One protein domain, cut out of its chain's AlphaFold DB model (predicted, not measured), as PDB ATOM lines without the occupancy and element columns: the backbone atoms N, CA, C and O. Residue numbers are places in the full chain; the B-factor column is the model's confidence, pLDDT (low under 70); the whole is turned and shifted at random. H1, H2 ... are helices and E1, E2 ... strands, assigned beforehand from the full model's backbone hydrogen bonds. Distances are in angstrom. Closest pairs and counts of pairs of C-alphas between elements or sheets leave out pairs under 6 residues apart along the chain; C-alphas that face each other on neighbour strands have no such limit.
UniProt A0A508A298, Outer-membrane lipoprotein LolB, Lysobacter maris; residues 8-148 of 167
ATOM      1  N   GLY A   8     -32.180  20.143  20.634       77.12
ATOM      2  CA  GLY A   8     -32.287  19.254  21.788       77.12
ATOM      3  C   GLY A   8     -32.318  17.774  21.430       77.12
ATOM      4  O   GLY A   8     -32.638  17.380  20.305       77.12
ATOM      5  N   ARG A   9     -31.956  16.951  22.412       83.62
ATOM      6  CA  ARG A   9     -32.170  15.506  22.396       83.62
ATOM      7  C   ARG A   9     -33.421  15.206  23.204       83.62
ATOM      8  O   ARG A   9     -33.600  15.762  24.283       83.62
ATOM      9  N   LEU A  10     -34.259  14.339  22.671       83.44
ATOM     10  CA  LEU A  10     -35.478  13.883  23.302       83.44
ATOM     11  C   LEU A  10     -35.447  12.355  23.319       83.44
ATOM     12  O   LEU A  10     -35.247  11.719  22.287       83.44
ATOM     13  N   GLU A  11     -35.584  11.772  24.498       85.81
ATOM     14  CA  GLU A  11     -35.673  10.324  24.672       85.81
ATOM     15  C   GLU A  11     -37.103  10.000  25.061       85.81
ATOM     16  O   GLU A  11     -37.601  10.530  26.052       85.81
ATOM     17  N   TRP A  12     -37.769   9.206  24.230       85.94
ATOM     18  CA  TRP A  12     -39.170   8.853  24.401       85.94
ATOM     19  C   TRP A  12     -39.278   7.406  24.867       85.94
ATOM     20  O   TRP A  12     -38.740   6.498  24.228       85.94
ATOM     21  N   GLN A  13     -40.011   7.200  25.953       85.69
ATOM     22  CA  GLN A  13     -40.403   5.893  26.465       85.69
ATOM     23  C   GLN A  13     -41.927   5.861  26.543       85.69
ATOM     24  O   GLN A  13     -42.537   6.741  27.154       85.69
ATOM     25  N   GLN A  14     -42.554   4.878  25.899       80.88
ATOM     26  CA  GLN A  14     -44.005   4.723  25.947       80.88
ATOM     27  C   GLN A  14     -44.388   3.454  26.695       80.88
ATOM     28  O   GLN A  14     -43.888   2.383  26.366       80.88
ATOM     29  N   HIS A  15     -45.323   3.595  27.636       82.44
ATOM     30  CA  HIS A  15     -45.916   2.520  28.424       82.44
ATOM     31  C   HIS A  15     -47.440   2.589  28.316       82.44
ATOM     32  O   HIS A  15     -48.102   3.324  29.058       82.44
ATOM     33  N   GLY A  16     -47.995   1.875  27.334       80.44
ATOM     34  CA  GLY A  16     -49.423   1.925  27.020       80.44
ATOM     35  C   GLY A  16     -49.917   3.368  26.779       80.44
ATOM     36  O   GLY A  16     -49.428   4.026  25.851       80.44
ATOM     37  N   PRO A  17     -50.873   3.886  27.582       78.88
ATOM     38  CA  PRO A  17     -51.388   5.250  27.456       78.88
ATOM     39  C   PRO A  17     -50.508   6.310  28.141       78.88
ATOM     40  O   PRO A  17     -50.785   7.501  28.007       78.88
ATOM     41  N   ARG A  18     -49.479   5.901  28.895       85.00
ATOM     42  CA  ARG A  18     -48.530   6.798  29.559       85.00
ATOM     43  C   ARG A  18     -47.246   6.909  28.744       85.00
ATOM     44  O   ARG A  18     -46.813   5.960  28.093       85.00
ATOM     45  N   PHE A  19     -46.613   8.066  28.801       84.62
ATOM     46  CA  PHE A  19     -45.327   8.323  28.176       84.62
ATOM     47  C   PHE A  19     -44.403   9.063  29.138       84.62
ATOM     48  O   PHE A  19     -44.846   9.873  29.952       84.62
ATOM     49  N   ASP A  20     -43.112   8.788  29.018       88.94
ATOM     50  CA  ASP A  20     -42.035   9.467  29.720       88.94
ATOM     51  C   ASP A  20     -41.046  10.011  28.697       88.94
ATOM     52  O   ASP A  20     -40.523   9.282  27.852       88.94
ATOM     53  N   ILE A  21     -40.813  11.315  28.758       87.56
ATOM     54  CA  ILE A  21     -39.950  12.010  27.822       87.56
ATOM     55  C   ILE A  21     -38.830  12.677  28.598       87.56
ATOM     56  O   ILE A  21     -39.071  13.530  29.451       87.56
ATOM     57  N   ARG A  22     -37.583  12.369  28.251       89.50
ATOM     58  CA  ARG A  22     -36.416  13.081  28.778       89.50
ATOM     59  C   ARG A  22     -35.908  14.037  27.716       89.50
ATOM     60  O   ARG A  22     -35.403  13.621  26.676       89.50
ATOM     61  N   LEU A  23     -36.055  15.331  27.971       85.94
ATOM     62  CA  LEU A  23     -35.579  16.390  27.096       85.94
ATOM     63  C   LEU A  23     -34.252  16.911  27.629       85.94
ATOM     64  O   LEU A  23     -34.154  17.295  28.787       85.94
ATOM     65  N   SER A  24     -33.236  16.957  26.780       85.81
ATOM     66  CA  SER A  24     -31.927  17.527  27.089       85.81
ATOM     67  C   SER A  24     -31.588  18.595  26.057       85.81
ATOM     68  O   SER A  24     -31.431  18.299  24.869       85.81
ATOM     69  N   ALA A  25     -31.456  19.838  26.503       80.50
ATOM     70  CA  ALA A  25     -31.070  20.966  25.669       80.50
ATOM     71  C   ALA A  25     -29.578  21.285  25.885       80.50
ATOM     72  O   ALA A  25     -29.224  21.917  26.879       80.50
ATOM     73  N   PRO A  26     -28.665  20.889  24.974       72.06
ATOM     74  CA  PRO A  26     -27.230  21.147  25.127       72.06
ATOM     75  C   PRO A  26     -26.877  22.639  25.122       72.06
ATOM     76  O   PRO A  26     -25.893  23.028  25.742       72.06
ATOM     77  N   VAL A  27     -27.681  23.472  24.449       71.25
ATOM     78  CA  VAL A  27     -27.457  24.926  24.366       71.25
ATOM     79  C   VAL A  27     -27.669  25.595  25.721       71.25
ATOM     80  O   VAL A  27     -26.835  26.389  26.141       71.25
ATOM     81  N   THR A  28     -28.748  25.250  26.425       72.25
ATOM     82  CA  THR A  28     -29.032  25.788  27.765       72.25
ATOM     83  C   THR A  28     -28.413  24.944  28.880       72.25
ATOM     84  O   THR A  28     -28.412  25.365  30.030       72.25
ATOM     85  N   ARG A  29     -27.867  23.762  28.548       81.06
ATOM     86  CA  ARG A  29     -27.395  22.731  29.491       81.06
ATOM     87  C   ARG A  29     -28.462  22.315  30.506       81.06
ATOM     88  O   ARG A  29     -28.136  21.934  31.626       81.06
ATOM     89  N   GLN A  30     -29.729  22.383  30.109       82.81
ATOM     90  CA  GLN A  30     -30.853  21.984  30.945       82.81
ATOM     91  C   GLN A  30     -31.402  20.635  30.498       82.81
ATOM     92  O   GLN A  30     -31.379  20.289  29.312       82.81
ATOM     93  N   SER A  31     -31.905  19.883  31.468       88.25
ATOM     94  CA  SER A  31     -32.555  18.599  31.254       88.25
ATOM     95  C   SER A  31     -33.866  18.557  32.020       88.25
ATOM     96  O   SER A  31     -33.883  18.830  33.220       88.25
ATOM     97  N   TRP A  32     -34.934  18.179  31.331       89.19
ATOM     98  CA  TRP A  32     -36.287  18.112  31.860       89.19
ATOM     99  C   TRP A  32     -36.881  16.732  31.634       89.19
ATOM    100  O   TRP A  32     -36.546  16.045  30.665       89.19
ATOM    101  N   ARG A  33     -37.797  16.345  32.514       91.50
ATOM    102  CA  ARG A  33     -38.568  15.113  32.389       91.50
ATOM    103  C   ARG A  33     -40.036  15.472  32.231       91.50
ATOM    104  O   ARG A  33     -40.616  16.078  33.121       91.50
ATOM    105  N   LEU A  34     -40.619  15.118  31.098       89.75
ATOM    106  CA  LEU A  34     -42.015  15.350  30.774       89.75
ATOM    107  C   LEU A  34     -42.730  14.001  30.736       89.75
ATOM    108  O   LEU A  34     -42.571  13.232  29.794       89.75
ATOM    109  N   ALA A  35     -43.490  13.711  31.782       89.75
ATOM    110  CA  ALA A  35     -44.355  12.545  31.840       89.75
ATOM    111  C   ALA A  35     -45.773  12.955  31.445       89.75
ATOM    112  O   ALA A  35     -46.227  14.032  31.826       89.75
ATOM    113  N   GLY A  36     -46.489  12.119  30.706       87.00
ATOM    114  CA  GLY A  36     -47.888  12.380  30.391       87.00
ATOM    115  C   GLY A  36     -48.703  11.116  30.188       87.00
ATOM    116  O   GLY A  36     -48.161  10.027  30.024       87.00
ATOM    117  N   GLY A  37     -50.020  11.255  30.251       84.12
ATOM    118  CA  GLY A  37     -50.957  10.152  30.101       84.12
ATOM    119  C   GLY A  37     -52.407  10.603  30.286       84.12
ATOM    120  O   GLY A  37     -52.688  11.800  30.207       84.12
ATOM    121  N   PRO A  38     -53.339   9.670  30.552       80.19
ATOM    122  CA  PRO A  38     -54.762   9.992  30.702       80.19
ATOM    123  C   PRO A  38     -55.045  10.907  31.906       80.19
ATOM    124  O   PRO A  38     -56.039  11.625  31.909       80.19
ATOM    125  N   ASP A  39     -54.150  10.913  32.896       82.31
ATOM    126  CA  ASP A  39     -54.227  11.738  34.104       82.31
ATOM    127  C   ASP A  39     -53.691  13.179  33.908       82.31
ATOM    128  O   ASP A  39     -53.750  13.992  34.829       82.31
ATOM    129  N   GLY A  40     -53.157  13.509  32.722       86.25
ATOM    130  CA  GLY A  40     -52.530  14.798  32.406       86.25
ATOM    131  C   GLY A  40     -51.024  14.693  32.146       86.25
ATOM    132  O   GLY A  40     -50.493  13.607  31.909       86.25
ATOM    133  N   ALA A  41     -50.331  15.832  32.170       90.62
ATOM    134  CA  ALA A  41     -48.893  15.959  31.948       90.62
ATOM    135  C   ALA A  41     -48.183  16.602  33.150       90.62
ATOM    136  O   ALA A  41     -48.723  17.484  33.818       90.62
ATOM    137  N   MET A  42     -46.945  16.183  33.402       91.44
ATOM    138  CA  MET A  42     -46.073  16.691  34.453       91.44
ATOM    139  C   MET A  42     -44.676  16.954  33.894       91.44
ATOM    140  O   MET A  42     -44.051  16.064  33.324       91.44
ATOM    141  N   LEU A  43     -44.184  18.172  34.089       91.69
ATOM    142  CA  LEU A  43     -42.853  18.628  33.723       91.69
ATOM    143  C   LEU A  43     -42.007  18.803  34.986       91.69
ATOM    144  O   LEU A  43     -42.295  19.656  35.821       91.69
ATOM    145  N   ASP A  44     -40.945  18.019  35.095       91.69
ATOM    146  CA  ASP A  44     -39.984  18.031  36.193       91.69
ATOM    147  C   ASP A  44     -38.586  18.478  35.715       91.69
ATOM    148  O   ASP A  44     -38.275  18.442  34.519       91.69
ATOM    149  N   GLY A  45     -37.737  18.925  36.646       86.06
ATOM    150  CA  GLY A  45     -36.402  19.470  36.347       86.06
ATOM    151  C   GLY A  45     -36.390  20.959  35.977       86.06
ATOM    152  O   GLY A  45     -35.406  21.463  35.436       86.06
ATOM    153  N   VAL A  46     -37.489  21.667  36.238       85.44
ATOM    154  CA  VAL A  46     -37.620  23.119  36.043       85.44
ATOM    155  C   VAL A  46     -37.390  23.870  37.354       85.44
ATOM    156  O   VAL A  46     -37.575  23.331  38.447       85.44
ATOM    157  N   GLU A  47     -36.974  25.132  37.253       79.38
ATOM    158  CA  GLU A  47     -36.760  25.970  38.432       79.38
ATOM    159  C   GLU A  47     -38.092  26.222  39.163       79.38
ATOM    160  O   GLU A  47     -39.105  26.577  38.556       79.38
ATOM    161  N   GLY A  48     -38.101  25.999  40.478       81.44
ATOM    162  CA  GLY A  48     -39.312  26.096  41.299       81.44
ATOM    163  C   GLY A  48     -40.130  24.803  41.417       81.44
ATOM    164  O   GLY A  48     -41.222  24.850  41.978       81.44
ATOM    165  N   GLY A  49     -39.609  23.664  40.947       86.62
ATOM    166  CA  GLY A  49     -40.200  22.338  41.163       86.62
ATOM    167  C   GLY A  49     -41.141  21.871  40.045       86.62
ATOM    168  O   GLY A  49     -41.347  22.595  39.069       86.62
ATOM    169  N   PRO A  50     -41.703  20.652  40.162       89.50
ATOM    170  CA  PRO A  50     -42.511  20.047  39.112       89.50
ATOM    171  C   PRO A  50     -43.772  20.863  38.819       89.50
ATOM    172  O   PRO A  50     -44.456  21.348  39.721       89.50
ATOM    173  N   ARG A  51     -44.093  20.995  37.533       90.69
ATOM    174  CA  ARG A  51     -45.301  21.655  37.029       90.69
ATOM    175  C   ARG A  51     -46.217  20.621  36.405       90.69
ATOM    176  O   ARG A  51     -45.741  19.681  35.784       90.69
ATOM    177  N   THR A  52     -47.521  20.801  36.536       91.44
ATOM    178  CA  THR A  52     -48.521  19.928  35.917       91.44
ATOM    179  C   THR A  52     -49.422  20.730  34.990       91.44
ATOM    180  O   THR A  52     -49.614  21.931  35.173       91.44
ATOM    181  N   GLY A  53     -49.954  20.073  33.967       87.94
ATOM    182  CA  GLY A  53     -50.830  20.686  32.979       87.94
ATOM    183  C   GLY A  53     -51.563  19.634  32.159       87.94
ATOM    184  O   GLY A  53     -51.234  18.454  32.209       87.94
ATOM    185  N   PHE A  54     -52.567  20.057  31.397       84.62
ATOM    186  CA  PHE A  54     -53.302  19.151  30.509       84.62
ATOM    187  C   PHE A  54     -52.565  18.906  29.192       84.62
ATOM    188  O   PHE A  54     -52.649  17.812  28.642       84.62
ATOM    189  N   ASP A  55     -51.816  19.902  28.712       83.88
ATOM    190  CA  ASP A  55     -51.079  19.821  27.457       83.88
ATOM    191  C   ASP A  55     -49.569  19.900  27.702       83.88
ATOM    192  O   ASP A  55     -49.038  20.889  28.210       83.88
ATOM    193  N   ALA A  56     -48.875  18.824  27.344       84.44
ATOM    194  CA  ALA A  56     -47.448  18.657  27.581       84.44
ATOM    195  C   ALA A  56     -46.598  19.663  26.775       84.44
ATOM    196  O   ALA A  56     -45.576  20.151  27.263       84.44
ATOM    197  N   GLY A  57     -47.029  19.998  25.551       83.19
ATOM    198  CA  GLY A  57     -46.344  20.972  24.703       83.19
ATOM    199  C   GLY A  57     -46.534  22.394  25.213       83.19
ATOM    200  O   GLY A  57     -45.570  23.162  25.281       83.19
ATOM    201  N   GLN A  58     -47.753  22.726  25.640       84.88
ATOM    202  CA  GLN A  58     -48.038  24.024  26.243       84.88
ATOM    203  C   GLN A  58     -47.282  24.210  27.565       84.88
ATOM    204  O   GLN A  58     -46.617  25.229  27.746       84.88
ATOM    205  N   LEU A  59     -47.291  23.200  28.440       88.25
ATOM    206  CA  LEU A  59     -46.592  23.222  29.727       88.25
ATOM    207  C   LEU A  59     -45.088  23.489  29.562       88.25
ATOM    208  O   LEU A  59     -44.510  24.301  30.289       88.25
ATOM    209  N   LEU A  60     -44.454  22.837  28.582       84.81
ATOM    210  CA  LEU A  60     -43.050  23.073  28.250       84.81
ATOM    211  C   LEU A  60     -42.820  24.509  27.773       84.81
ATOM    212  O   LEU A  60     -41.874  25.155  28.226       84.81
ATOM    213  N   TYR A  61     -43.677  25.013  26.886       84.19
ATOM    214  CA  TYR A  61     -43.553  26.365  26.354       84.19
ATOM    215  C   TYR A  61     -43.738  27.432  27.437       84.19
ATOM    216  O   TYR A  61     -42.928  28.350  27.524       84.19
ATOM    217  N   GLU A  62     -44.747  27.301  28.294       84.88
ATOM    218  CA  GLU A  62     -44.992  28.251  29.384       84.88
ATOM    219  C   GLU A  62     -43.855  28.255  30.408       84.88
ATOM    220  O   GLU A  62     -43.511  29.304  30.949       84.88
ATOM    221  N   THR A  63     -43.231  27.098  30.638       84.31
ATOM    222  CA  THR A  63     -42.180  26.972  31.652       84.31
ATOM    223  C   THR A  63     -40.789  27.336  31.131       84.31
ATOM    224  O   THR A  63     -39.987  27.912  31.859       84.31
ATOM    225  N   THR A  64     -40.471  26.995  29.879       78.25
ATOM    226  CA  THR A  64     -39.109  27.127  29.316       78.25
ATOM    227  C   THR A  64     -39.013  28.137  28.171       78.25
ATOM    228  O   THR A  64     -37.915  28.503  27.755       78.25
ATOM    229  N   GLY A  65     -40.145  28.566  27.608       78.31
ATOM    230  CA  GLY A  65     -40.206  29.343  26.368       78.31
ATOM    231  C   GLY A  65     -39.855  28.543  25.109       78.31
ATOM    232  O   GLY A  65     -39.831  29.105  24.008       78.31
ATOM    233  N   TRP A  66     -39.565  27.242  25.234       77.75
ATOM    234  CA  TRP A  66     -39.250  26.385  24.098       77.75
ATOM    235  C   TRP A  66     -40.533  25.852  23.466       77.75
ATOM    236  O   TRP A  66     -41.283  25.088  24.068       77.75
ATOM    237  N   TYR A  67     -40.789  26.272  22.228       75.88
ATOM    238  CA  TYR A  67     -41.931  25.786  21.464       75.88
ATOM    239  C   TYR A  67     -41.578  24.460  20.791       75.88
ATOM    240  O   TYR A  67     -40.805  24.428  19.828       75.88
ATOM    241  N   LEU A  68     -42.149  23.374  21.301       76.56
ATOM    242  CA  LEU A  68     -41.967  22.034  20.766       76.56
ATOM    243  C   LEU A  68     -43.339  21.361  20.606       76.56
ATOM    244  O   LEU A  68     -44.069  21.252  21.593       76.56
ATOM    245  N   PRO A  69     -43.704  20.877  19.407       78.12
ATOM    246  CA  PRO A  69     -44.983  20.214  19.202       78.12
ATOM    247  C   PRO A  69     -44.905  18.767  19.710       78.12
ATOM    248  O   PRO A  69     -44.742  17.831  18.933       78.12
ATOM    249  N   VAL A  70     -44.990  18.582  21.033       80.19
ATOM    250  CA  VAL A  70     -44.867  17.271  21.699       80.19
ATOM    251  C   VAL A  70     -45.868  16.256  21.140       80.19
ATOM    252  O   VAL A  70     -45.488  15.122  20.865       80.19
ATOM    253  N   SER A  71     -47.112  16.675  20.889       79.44
ATOM    254  CA  SER A  71     -48.129  15.813  20.273       79.44
ATOM    255  C   SER A  71     -47.739  15.376  18.856       79.44
ATOM    256  O   SER A  71     -47.792  14.187  18.560       79.44
ATOM    257  N   ALA A  72     -47.251  16.294  18.015       82.94
ATOM    258  CA  ALA A  72     -46.799  15.944  16.669       82.94
ATOM    259  C   ALA A  72     -45.572  15.022  16.697       82.94
ATOM    260  O   ALA A  72     -45.487  14.085  15.911       82.94
ATOM    261  N   LEU A  73     -44.639  15.247  17.629       82.81
ATOM    262  CA  LEU A  73     -43.484  14.371  17.831       82.81
ATOM    263  C   LEU A  73     -43.898  12.963  18.252       82.81
ATOM    264  O   LEU A  73     -43.269  12.009  17.804       82.81
ATOM    265  N   ALA A  74     -44.942  12.829  19.074       79.62
ATOM    266  CA  ALA A  74     -45.493  11.537  19.468       79.62
ATOM    267  C   ALA A  74     -46.057  10.775  18.258       79.62
ATOM    268  O   ALA A  74     -45.772   9.589  18.089       79.62
ATOM    269  N   ASP A  75     -46.802  11.462  17.386       83.69
ATOM    270  CA  ASP A  75     -47.297  10.885  16.133       83.69
ATOM    271  C   ASP A  75     -46.136  10.488  15.211       83.69
ATOM    272  O   ASP A  75     -46.062   9.348  14.745       83.69
ATOM    273  N   TRP A  76     -45.169  11.388  15.007       85.94
ATOM    274  CA  TRP A  76     -44.009  11.115  14.164       85.94
ATOM    275  C   TRP A  76     -43.158   9.972  14.713       85.94
ATOM    276  O   TRP A  76     -42.677   9.168  13.922       85.94
ATOM    277  N   ALA A  77     -43.009   9.839  16.033       81.56
ATOM    278  CA  ALA A  77     -42.313   8.719  16.667       81.56
ATOM    279  C   ALA A  77     -42.974   7.366  16.357       81.56
ATOM    280  O   ALA A  77     -42.290   6.350  16.308       81.56
ATOM    281  N   ARG A  78     -44.283   7.346  16.080       77.50
ATOM    282  CA  ARG A  78     -45.029   6.151  15.648       77.50
ATOM    283  C   ARG A  78     -44.978   5.923  14.133       77.50
ATOM    284  O   ARG A  78     -45.595   4.985  13.639       77.50
ATOM    285  N   GLY A  79     -44.287   6.782  13.381       77.62
ATOM    286  CA  GLY A  79     -44.346   6.783  11.915       77.62
ATOM    287  C   GLY A  79     -45.665   7.325  11.361       77.62
ATOM    288  O   GLY A  79     -45.961   7.128  10.184       77.62
ATOM    289  N   LEU A  80     -46.462   8.000  12.192       78.81
ATOM    290  CA  LEU A  80     -47.716   8.619  11.789       78.81
ATOM    291  C   LEU A  80     -47.485  10.080  11.412       78.81
ATOM    292  O   LEU A  80     -46.594  10.757  11.920       78.81
ATOM    293  N   ARG A  81     -48.322  10.576  10.507       82.50
ATOM    294  CA  ARG A  81     -48.446  12.007  10.214       82.50
ATOM    295  C   ARG A  81     -49.206  12.661  11.360       82.50
ATOM    296  O   ARG A  81     -50.254  12.150  11.750       82.50
ATOM    297  N   ALA A  82     -48.692  13.775  11.878       80.19
ATOM    298  CA  ALA A  82     -49.335  14.466  12.986       80.19
ATOM    299  C   ALA A  82     -50.732  14.912  12.559       80.19
ATOM    300  O   ALA A  82     -50.875  15.582  11.530       80.19
ATOM    301  N   ALA A  83     -51.746  14.544  13.343       67.94
ATOM    302  CA  ALA A  83     -53.141  14.851  13.030       67.94
ATOM    303  C   ALA A  83     -53.411  16.364  13.046       67.94
ATOM    304  O   ALA A  83     -54.215  16.868  12.267       67.94
ATOM    305  N   ALA A  84     -52.687  17.088  13.902       64.06
ATOM    306  CA  ALA A  84     -52.733  18.543  13.999       64.06
ATOM    307  C   ALA A  84     -51.843  19.264  12.963       64.06
ATOM    308  O   ALA A  84     -51.805  20.492  12.940       64.06
ATOM    309  N   GLY A  85     -51.095  18.531  12.129       58.44
ATOM    310  CA  GLY A  85     -50.196  19.111  11.135       58.44
ATOM    311  C   GLY A  85     -50.898  19.375   9.804       58.44
ATOM    312  O   GLY A  85     -51.708  18.570   9.353       58.44
ATOM    313  N   GLY A  86     -50.548  20.489   9.153       66.44
ATOM    314  CA  GLY A  86     -51.010  20.831   7.806       66.44
ATOM    315  C   GLY A  86     -50.532  19.851   6.713       66.44
ATOM    316  O   GLY A  86     -50.184  18.701   7.009       66.44
ATOM    317  N   PRO A  87     -50.498  20.270   5.431       72.94
ATOM    318  CA  PRO A  87     -50.130  19.384   4.328       72.94
ATOM    319  C   PRO A  87     -48.787  18.695   4.599       72.94
ATOM    320  O   PRO A  87     -47.816  19.328   5.024       72.94
ATOM    321  N   SER A  88     -48.771  17.379   4.389       82.69
ATOM    322  CA  SER A  88     -47.612  16.522   4.619       82.69
ATOM    323  C   SER A  88     -47.159  15.864   3.324       82.69
ATOM    324  O   SER A  88     -47.982  15.480   2.496       82.69
ATOM    325  N   ASP A  89     -45.846  15.735   3.169       85.94
ATOM    326  CA  ASP A  89     -45.192  15.046   2.059       85.94
ATOM    327  C   ASP A  89     -44.345  13.902   2.623       85.94
ATOM    328  O   ASP A  89     -43.572  14.099   3.561       85.94
ATOM    329  N   ALA A  90     -44.538  12.695   2.100       88.44
ATOM    330  CA  ALA A  90     -43.926  11.477   2.609       88.44
ATOM    331  C   ALA A  90     -43.116  10.802   1.500       88.44
ATOM    332  O   ALA A  90     -43.655  10.453   0.452       88.44
ATOM    333  N   ALA A  91     -41.830  10.588   1.754       89.44
ATOM    334  CA  ALA A  91     -40.936   9.841   0.886       89.44
ATOM    335  C   ALA A  91     -40.634   8.480   1.511       89.44
ATOM    336  O   ALA A  91     -40.290   8.390   2.693       89.44
ATOM    337  N   TYR A  92     -40.730   7.428   0.705       87.38
ATOM    338  CA  TYR A  92     -40.503   6.048   1.122       87.38
ATOM    339  C   TYR A  92     -39.140   5.554   0.626       87.38
ATOM    340  O   TYR A  92     -38.676   5.952  -0.443       87.38
ATOM    341  N   GLY A  93     -38.485   4.723   1.434       83.44
ATOM    342  CA  GLY A  93     -37.215   4.080   1.117       83.44
ATOM    343  C   GLY A  93     -37.374   2.877   0.177       83.44
ATOM    344  O   GLY A  93     -38.497   2.478  -0.143       83.44
ATOM    345  N   PRO A  94     -36.256   2.268  -0.255       80.00
ATOM    346  CA  PRO A  94     -36.259   1.088  -1.130       80.00
ATOM    347  C   PRO A  94     -36.912  -0.145  -0.485       80.00
ATOM    348  O   PRO A  94     -37.435  -1.008  -1.178       80.00
ATOM    349  N   ASP A  95     -36.916  -0.204   0.844       76.81
ATOM    350  CA  ASP A  95     -37.607  -1.185   1.684       76.81
ATOM    351  C   ASP A  95     -39.123  -0.929   1.822       76.81
ATOM    352  O   ASP A  95     -39.823  -1.674   2.509       76.81
ATOM    353  N   GLY A  96     -39.649   0.119   1.175       81.38
ATOM    354  CA  GLY A  96     -41.065   0.484   1.204       81.38
ATOM    355  C   GLY A  96     -41.519   1.160   2.502       81.38
ATOM    356  O   GLY A  96     -42.710   1.431   2.657       81.38
ATOM    357  N   ARG A  97     -40.608   1.456   3.440       82.81
ATOM    358  CA  ARG A  97     -40.930   2.152   4.697       82.81
ATOM    359  C   ARG A  97     -40.747   3.657   4.557       82.81
ATOM    360  O   ARG A  97     -40.014   4.135   3.696       82.81
ATOM    361  N   LEU A  98     -41.428   4.427   5.404       85.56
ATOM    362  CA  LEU A  98     -41.355   5.890   5.401       85.56
ATOM    363  C   LEU A  98     -39.927   6.345   5.733       85.56
ATOM    364  O   LEU A  98     -39.486   6.191   6.863       85.56
ATOM    365  N   ALA A  99     -39.201   6.903   4.770       88.12
ATOM    366  CA  ALA A  99     -37.827   7.365   4.956       88.12
ATOM    367  C   ALA A  99     -37.778   8.824   5.429       88.12
ATOM    368  O   ALA A  99     -37.000   9.169   6.321       88.12
ATOM    369  N   VAL A 100     -38.619   9.686   4.850       90.62
ATOM    370  CA  VAL A 100     -38.678  11.113   5.189       90.62
ATOM    371  C   VAL A 100     -40.127  11.584   5.216       90.62
ATOM    372  O   VAL A 100     -40.870  11.344   4.273       90.62
ATOM    373  N   LEU A 101     -40.515  12.308   6.264       90.25
ATOM    374  CA  LEU A 101     -41.784  13.032   6.339       90.25
ATOM    375  C   LEU A 101     -41.502  14.528   6.394       90.25
ATOM    376  O   LEU A 101     -40.637  14.983   7.140       90.25
ATOM    377  N   ARG A 102     -42.236  15.318   5.622       89.19
ATOM    378  CA  ARG A 102     -42.197  16.775   5.677       89.19
ATOM    379  C   ARG A 102     -43.572  17.279   6.059       89.19
ATOM    380  O   ARG A 102     -44.521  17.037   5.328       89.19
ATOM    381  N   GLN A 103     -43.686  17.972   7.184       85.00
ATOM    382  CA  GLN A 103     -44.967  18.480   7.672       85.00
ATOM    383  C   GLN A 103     -44.750  19.764   8.472       85.00
ATOM    384  O   GLN A 103     -43.838  19.829   9.287       85.00
ATOM    385  N   ASP A 104     -45.561  20.797   8.235       79.25
ATOM    386  CA  ASP A 104     -45.500  22.069   8.985       79.25
ATOM    387  C   ASP A 104     -44.098  22.743   8.999       79.25
ATOM    388  O   ASP A 104     -43.642  23.349   9.972       79.25
ATOM    389  N   GLY A 105     -43.343  22.584   7.905       80.88
ATOM    390  CA  GLY A 105     -41.960  23.071   7.789       80.88
ATOM    391  C   GLY A 105     -40.913  22.217   8.516       80.88
ATOM    392  O   GLY A 105     -39.718  22.493   8.404       80.88
ATOM    393  N   TRP A 106     -41.326  21.159   9.216       86.00
ATOM    394  CA  TRP A 106     -40.431  20.129   9.728       86.00
ATOM    395  C   TRP A 106     -40.077  19.137   8.625       86.00
ATOM    396  O   TRP A 106     -40.929  18.729   7.843       86.00
ATOM    397  N   ARG A 107     -38.814  18.720   8.582       89.50
ATOM    398  CA  ARG A 107     -38.316  17.544   7.871       89.50
ATOM    399  C   ARG A 107     -37.913  16.516   8.918       89.50
ATOM    400  O   ARG A 107     -37.014  16.783   9.709       89.50
ATOM    401  N   ILE A 108     -38.569  15.370   8.903       89.88
ATOM    402  CA  ILE A 108     -38.363  14.253   9.810       89.88
ATOM    403  C   ILE A 108     -37.712  13.129   9.012       89.88
ATOM    404  O   ILE A 108     -38.297  12.635   8.052       89.88
ATOM    405  N   GLU A 109     -36.499  12.744   9.389       90.62
ATOM    406  CA  GLU A 109     -35.778  11.611   8.804       90.62
ATOM    407  C   GLU A 109     -35.930  10.393   9.722       90.62
ATOM    408  O   GLU A 109     -35.648  10.488  10.918       90.62
ATOM    409  N   TYR A 110     -36.367   9.259   9.177       89.12
ATOM    410  CA  TYR A 110     -36.649   8.041   9.938       89.12
ATOM    411  C   TYR A 110     -35.493   7.045   9.864       89.12
ATOM    412  O   TYR A 110     -34.902   6.820   8.811       89.12
ATOM    413  N   SER A 111     -35.181   6.407  10.990       87.00
ATOM    414  CA  SER A 111     -34.275   5.257  11.061       87.00
ATOM    415  C   SER A 111     -35.029   4.046  11.603       87.00
ATOM    416  O   SER A 111     -35.390   3.997  12.783       87.00
ATOM    417  N   TRP A 112     -35.260   3.070  10.727       83.31
ATOM    418  CA  TRP A 112     -35.950   1.824  11.048       83.31
ATOM    419  C   TRP A 112     -34.962   0.739  11.494       83.31
ATOM    420  O   TRP A 112     -33.827   0.727  11.013       83.31
ATOM    421  N   PRO A 113     -35.372  -0.171  12.394       74.25
ATOM    422  CA  PRO A 113     -34.629  -1.400  12.650       74.25
ATOM    423  C   PRO A 113     -34.676  -2.336  11.432       74.25
ATOM    424  O   PRO A 113     -35.547  -2.203  10.561       74.25
ATOM    425  N   GLU A 114     -33.754  -3.298  11.382       70.94
ATOM    426  CA  GLU A 114     -33.751  -4.341  10.354       70.94
ATOM    427  C   GLU A 114     -35.063  -5.145  10.372       70.94
ATOM    428  O   GLU A 114     -35.791  -5.196  11.367       70.94
ATOM    429  N   ALA A 115     -35.429  -5.716   9.225       63.66
ATOM    430  CA  ALA A 115     -36.671  -6.468   9.105       63.66
ATOM    431  C   ALA A 115     -36.658  -7.691  10.041       63.66
ATOM    432  O   ALA A 115     -35.810  -8.563   9.898       63.66
ATOM    433  N   GLY A 116     -37.613  -7.742  10.977       57.97
ATOM    434  CA  GLY A 116     -37.741  -8.817  11.969       57.97
ATOM    435  C   GLY A 116     -37.342  -8.434  13.396       57.97
ATOM    436  O   GLY A 116     -37.586  -9.222  14.304       57.97
ATOM    437  N   ASP A 117     -36.793  -7.234  13.613       55.56
ATOM    438  CA  ASP A 117     -36.339  -6.779  14.931       55.56
ATOM    439  C   ASP A 117     -37.317  -5.758  15.557       55.56
ATOM    440  O   ASP A 117     -37.605  -4.698  14.988       55.56
ATOM    441  N   GLY A 118     -37.829  -6.077  16.750       60.25
ATOM    442  CA  GLY A 118     -38.716  -5.212  17.534       60.25
ATOM    443  C   GLY A 118     -40.153  -5.086  17.004       60.25
ATOM    444  O   GLY A 118     -40.642  -5.903  16.231       60.25
ATOM    445  N   ALA A 119     -40.852  -4.032  17.434       59.91
ATOM    446  CA  ALA A 119     -42.274  -3.808  17.147       59.91
ATOM    447  C   ALA A 119     -42.583  -3.263  15.733       59.91
ATOM    448  O   ALA A 119     -43.697  -2.814  15.474       59.91
ATOM    449  N   GLY A 120     -41.600  -3.225  14.823       66.94
ATOM    450  CA  GLY A 120     -41.768  -2.597  13.505       66.94
ATOM    451  C   GLY A 120     -41.915  -1.069  13.556       66.94
ATOM    452  O   GLY A 120     -42.471  -0.481  12.634       66.94
ATOM    453  N   LEU A 121     -41.425  -0.431  14.622       73.31
ATOM    454  CA  LEU A 121     -41.480   1.016  14.853       73.31
ATOM    455  C   LEU A 121     -40.096   1.658  14.646       73.31
ATOM    456  O   LEU A 121     -39.074   0.981  14.803       73.31
ATOM    457  N   PRO A 122     -40.020   2.952  14.291       77.69
ATOM    458  CA  PRO A 122     -38.736   3.610  14.086       77.69
ATOM    459  C   PRO A 122     -37.990   3.741  15.422       77.69
ATOM    460  O   PRO A 122     -38.550   4.186  16.422       77.69
ATOM    461  N   ARG A 123     -36.698   3.379  15.445       81.94
ATOM    462  CA  ARG A 123     -35.863   3.510  16.659       81.94
ATOM    463  C   ARG A 123     -35.417   4.949  16.893       81.94
ATOM    464  O   ARG A 123     -35.094   5.347  18.010       81.94
ATOM    465  N   ARG A 124     -35.337   5.739  15.824       85.44
ATOM    466  CA  ARG A 124     -34.871   7.122  15.883       85.44
ATOM    467  C   ARG A 124     -35.487   7.943  14.766       85.44
ATOM    468  O   ARG A 124     -35.535   7.487  13.624       85.44
ATOM    469  N   ILE A 125     -35.863   9.171  15.095       88.31
ATOM    470  CA  ILE A 125     -36.220  10.199  14.123       88.31
ATOM    471  C   ILE A 125     -35.360  11.449  14.348       88.31
ATOM    472  O   ILE A 125     -35.084  11.852  15.482       88.31
ATOM    473  N   ASP A 126     -34.912  12.067  13.262       88.81
ATOM    474  CA  ASP A 126     -34.197  13.346  13.284       88.81
ATOM    475  C   ASP A 126     -35.127  14.395  12.664       88.81
ATOM    476  O   ASP A 126     -35.332  14.421  11.452       88.81
ATOM    477  N   ALA A 127     -35.746  15.222  13.506       88.25
ATOM    478  CA  ALA A 127     -36.673  16.261  13.081       88.25
ATOM    479  C   ALA A 127     -35.953  17.611  13.015       88.25
ATOM    480  O   ALA A 127     -35.321  18.064  13.972       88.25
ATOM    481  N   ARG A 128     -36.041  18.277  11.867       87.38
ATOM    482  CA  ARG A 128     -35.402  19.569  11.609       87.38
ATOM    483  C   ARG A 128     -36.418  20.543  11.065       87.38
ATOM    484  O   ARG A 128     -37.093  20.231  10.093       87.38
ATOM    485  N   ARG A 129     -36.485  21.734  11.644       82.88
ATOM    486  CA  ARG A 129     -37.286  22.833  11.120       82.88
ATOM    487  C   ARG A 129     -36.385  23.987  10.757       82.88
ATOM    488  O   ARG A 129     -35.596  24.440  11.586       82.88
ATOM    489  N   ASP A 130     -36.559  24.473   9.542       76.06
ATOM    490  CA  ASP A 130     -35.993  25.741   9.115       76.06
ATOM    491  C   ASP A 130     -37.061  26.816   9.345       76.06
ATOM    492  O   ASP A 130     -38.154  26.763   8.779       76.06
ATOM    493  N   GLY A 131     -36.828  27.708  10.303       65.38
ATOM    494  CA  GLY A 131     -37.736  28.809  10.589       65.38
ATOM    495  C   GLY A 131     -37.583  29.911   9.548       65.38
ATOM    496  O   GLY A 131     -36.465  30.267   9.196       65.38
ATOM    497  N   ALA A 132     -38.698  30.513   9.129       56.31
ATOM    498  CA  ALA A 132     -38.712  31.629   8.176       56.31
ATOM    499  C   ALA A 132     -37.844  32.836   8.609       56.31
ATOM    500  O   ALA A 132     -37.376  33.592   7.768       56.31
ATOM    501  N   ASP A 133     -37.585  32.970   9.913       59.66
ATOM    502  CA  ASP A 133     -36.706  33.977  10.532       59.66
ATOM    503  C   ASP A 133     -35.207  33.574  10.552       59.66
ATOM    504  O   ASP A 133     -34.404  34.169  11.269       59.66
ATOM    505  N   GLY A 134     -34.814  32.502   9.853       61.28
ATOM    506  CA  GLY A 134     -33.449  31.949   9.866       61.28
ATOM    507  C   GLY A 134     -33.099  31.130  11.118       61.28
ATOM    508  O   GLY A 134     -31.963  30.678  11.282       61.28
ATOM    509  N   ARG A 135     -34.063  30.910  12.023       66.88
ATOM    510  CA  ARG A 135     -33.884  30.078  13.224       66.88
ATOM    511  C   ARG A 135     -34.051  28.604  12.880       66.88
ATOM    512  O   ARG A 135     -35.130  28.181  12.481       66.88
ATOM    513  N   GLN A 136     -33.013  27.814  13.114       71.81
ATOM    514  CA  GLN A 136     -33.050  26.368  12.912       71.81
ATOM    515  C   GLN A 136     -33.408  25.667  14.224       71.81
ATOM    516  O   GLN A 136     -32.748  25.873  15.241       71.81
ATOM    517  N   ALA A 137     -34.430  24.816  14.203       78.06
ATOM    518  CA  ALA A 137     -34.709  23.888  15.294       78.06
ATOM    519  C   ALA A 137     -34.291  22.479  14.866       78.06
ATOM    520  O   ALA A 137     -34.611  22.031  13.765       78.06
ATOM    521  N   ARG A 138     -33.571  21.770  15.738       82.00
ATOM    522  CA  ARG A 138     -33.175  20.376  15.506       82.00
ATOM    523  C   ARG A 138     -33.504  19.545  16.730       82.00
ATOM    524  O   ARG A 138     -33.002  19.808  17.818       82.00
ATOM    525  N   VAL A 139     -34.293  18.509  16.523       84.31
ATOM    526  CA  VAL A 139     -34.760  17.613  17.567       84.31
ATOM    527  C   VAL A 139     -34.350  16.208  17.173       84.31
ATOM    528  O   VAL A 139     -34.743  15.704  16.123       84.31
ATOM    529  N   LYS A 140     -33.523  15.586  18.009       85.44
ATOM    530  CA  LYS A 140     -33.188  14.170  17.864       85.44
ATOM    531  C   LYS A 140     -34.058  13.387  18.819       85.44
ATOM    532  O   LYS A 140     -33.822  13.469  20.022       85.44
ATOM    533  N   LEU A 141     -35.036  12.668  18.285       83.75
ATOM    534  CA  LEU A 141     -35.909  11.817  19.075       83.75
ATOM    535  C   LEU A 141     -35.447  10.368  18.929       83.75
ATOM    536  O   LEU A 141     -35.385   9.823  17.828       83.75
ATOM    537  N   VAL A 142     -35.058   9.774  20.050       82.31
ATOM    538  CA  VAL A 142     -34.700   8.357  20.142       82.31
ATOM    539  C   VAL A 142     -35.829   7.670  20.886       82.31
ATOM    540  O   VAL A 142     -36.180   8.106  21.985       82.31
ATOM    541  N   VAL A 143     -36.402   6.634  20.278       78.19
ATOM    542  CA  VAL A 143     -37.397   5.805  20.950       78.19
ATOM    543  C   VAL A 143     -36.697   4.569  21.479       78.19
ATOM    544  O   VAL A 143     -36.215   3.745  20.700       78.19
ATOM    545  N   ASP A 144     -36.591   4.491  22.800       70.31
ATOM    546  CA  ASP A 144     -35.835   3.436  23.472       70.31
ATOM    547  C   ASP A 144     -36.696   2.184  23.668       70.31
ATOM    548  O   ASP A 144     -36.331   1.098  23.211       70.31
ATOM    549  N   GLN A 145     -37.886   2.357  24.251       68.06
ATOM    550  CA  GLN A 145     -38.824   1.269  24.505       68.06
ATOM    551  C   GLN A 145     -40.252   1.642  24.106       68.06
ATOM    552  O   GLN A 145     -40.800   2.671  24.514       68.06
ATOM    553  N   TRP A 146     -40.846   0.751  23.317       69.00
ATOM    554  CA  TRP A 146     -42.282   0.654  23.128       69.00
ATOM    555  C   TRP A 146     -42.764  -0.501  23.989       69.00
ATOM    556  O   TRP A 146     -42.653  -1.657  23.586       69.00
ATOM    557  N   ASP A 147     -43.276  -0.191  25.172       64.81
ATOM    558  CA  ASP A 147     -44.061  -1.152  25.927       64.81
ATOM    559  C   ASP A 147     -45.479  -1.110  25.354       64.81
ATOM    560  O   ASP A 147     -46.360  -0.335  25.744       64.81
ATOM    561  N   ILE A 148     -45.632  -1.879  24.280       55.75
ATOM    562  CA  ILE A 148     -46.935  -2.295  23.807       55.75
ATOM    563  C   ILE A 148     -47.290  -3.429  24.757       55.75
ATOM    564  O   ILE A 148     -46.937  -4.579  24.502       55.75
TER     565      ILE A 148
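This is residues 8 to 148 of the 167 residues of the protein "Outer-membrane lipoprotein LolB" of Lysobacter maris (UniProt A0A508A298). One long, twisted and curled sheet of ten strands makes the body: two meanders of five strands, E1 to E5 and E6 to E10, stand side by side and join where E1 pairs with E10. The sheet curls round the short helix H2 near its middle, and a second helix, H1, packs on the E5, E4 and E3 end, so that two layers result, H1 and H2 on one face of the sheet. The printed part has 141 residues with two named helices and ten named strands, in the order E1 E2 E3 E4 E5 H1 H2 E6 E7 E8 E9 E10, and its class is mostly strand. The sheet is mixed, in the order E5 E4 E3 E2 E1 E10 E9 E8 E7 E6, with E1 and E10 parallel. The whole is compact, with a radius of gyration of the C-alphas of 15.1 A and spans of 49 by 39 by 27 A.

In the first meander, each strand the antiparallel neighbour of the one before, E1 is residues 8 to 15, 22.6 A long, and begins at C-alpha 8 at (-32.287, 19.254, 21.788). E2 is residues 18 to 25, 22.8 A, E3 residues 30 to 37, 23.3 A, E4 residues 40 to 44 and E5 residues 51 to 53. H1, residues 56 to 64, is 12.0 A long, and H2, residues 70 to 77, is 10.2 A long and begins at C-alpha 70 at (-44.867, 17.271, 21.699). In the second meander E6 is residues 88 to 92, E7 residues 98 to 103, E8 residues 106 to 111, 16.2 A, and E9 residues 124 to 130, 19.8 A. The longest strand, E10, residues 136 to 147, measures 32.4 A, bends by 54 degrees at residue 144 and ends at C-alpha 147 at (-44.061, -1.152, 25.927).

E1 and E10 are parallel at 23 degrees, with N 10 and O 140 2.8 A apart, within hydrogen-bond range. On the other side of E1, E2 is antiparallel at 167 degrees, with N 11 and O 22 at 2.9 A. Hairpins follow, among them E2 and E3, with N 21 and O 34 at 2.8 A, and E4 and E5, with N 43 and O 51 at 2.8 A. E9 and E10 form a hairpin at 159 degrees, with N 127 and O 139 at 2.8 A. In the hairpin E6 and E7, N 91 and O 100 are 2.8 A apart. The edge strands E5 and E6 are apart. H2 is on the sheet, its closest C-alphas to E9 being those of Ala 77 and Ile 125, 6.8 A apart. H1 is on the sheet at a height of 7.7 A; it lies over E4, and only just not over E5, on which 2 of its C-alphas fall. On the local plane its line stands at 29.5 degrees to E4, only just along the strands. H1 and H2 touch, closest at the C-alphas of Gly 57 and Val 70, 5.0 A apart, at a steep tilt of 55 degrees, opposite ways. In H1 and H2 every O i to N i+4 pair is within hydrogen-bond range.

The two C-alphas farthest apart, those of Gly 48 and Pro 94, are 49.3 A apart. The printed part has no cut. The link from E8 to E9, residues 112 to 123, is long. The mean pLDDT of the printed part is 80.6; residues 83 to 86, 115 to 120, 131 to 135 and 145 to 148 of this predicted model are under 70.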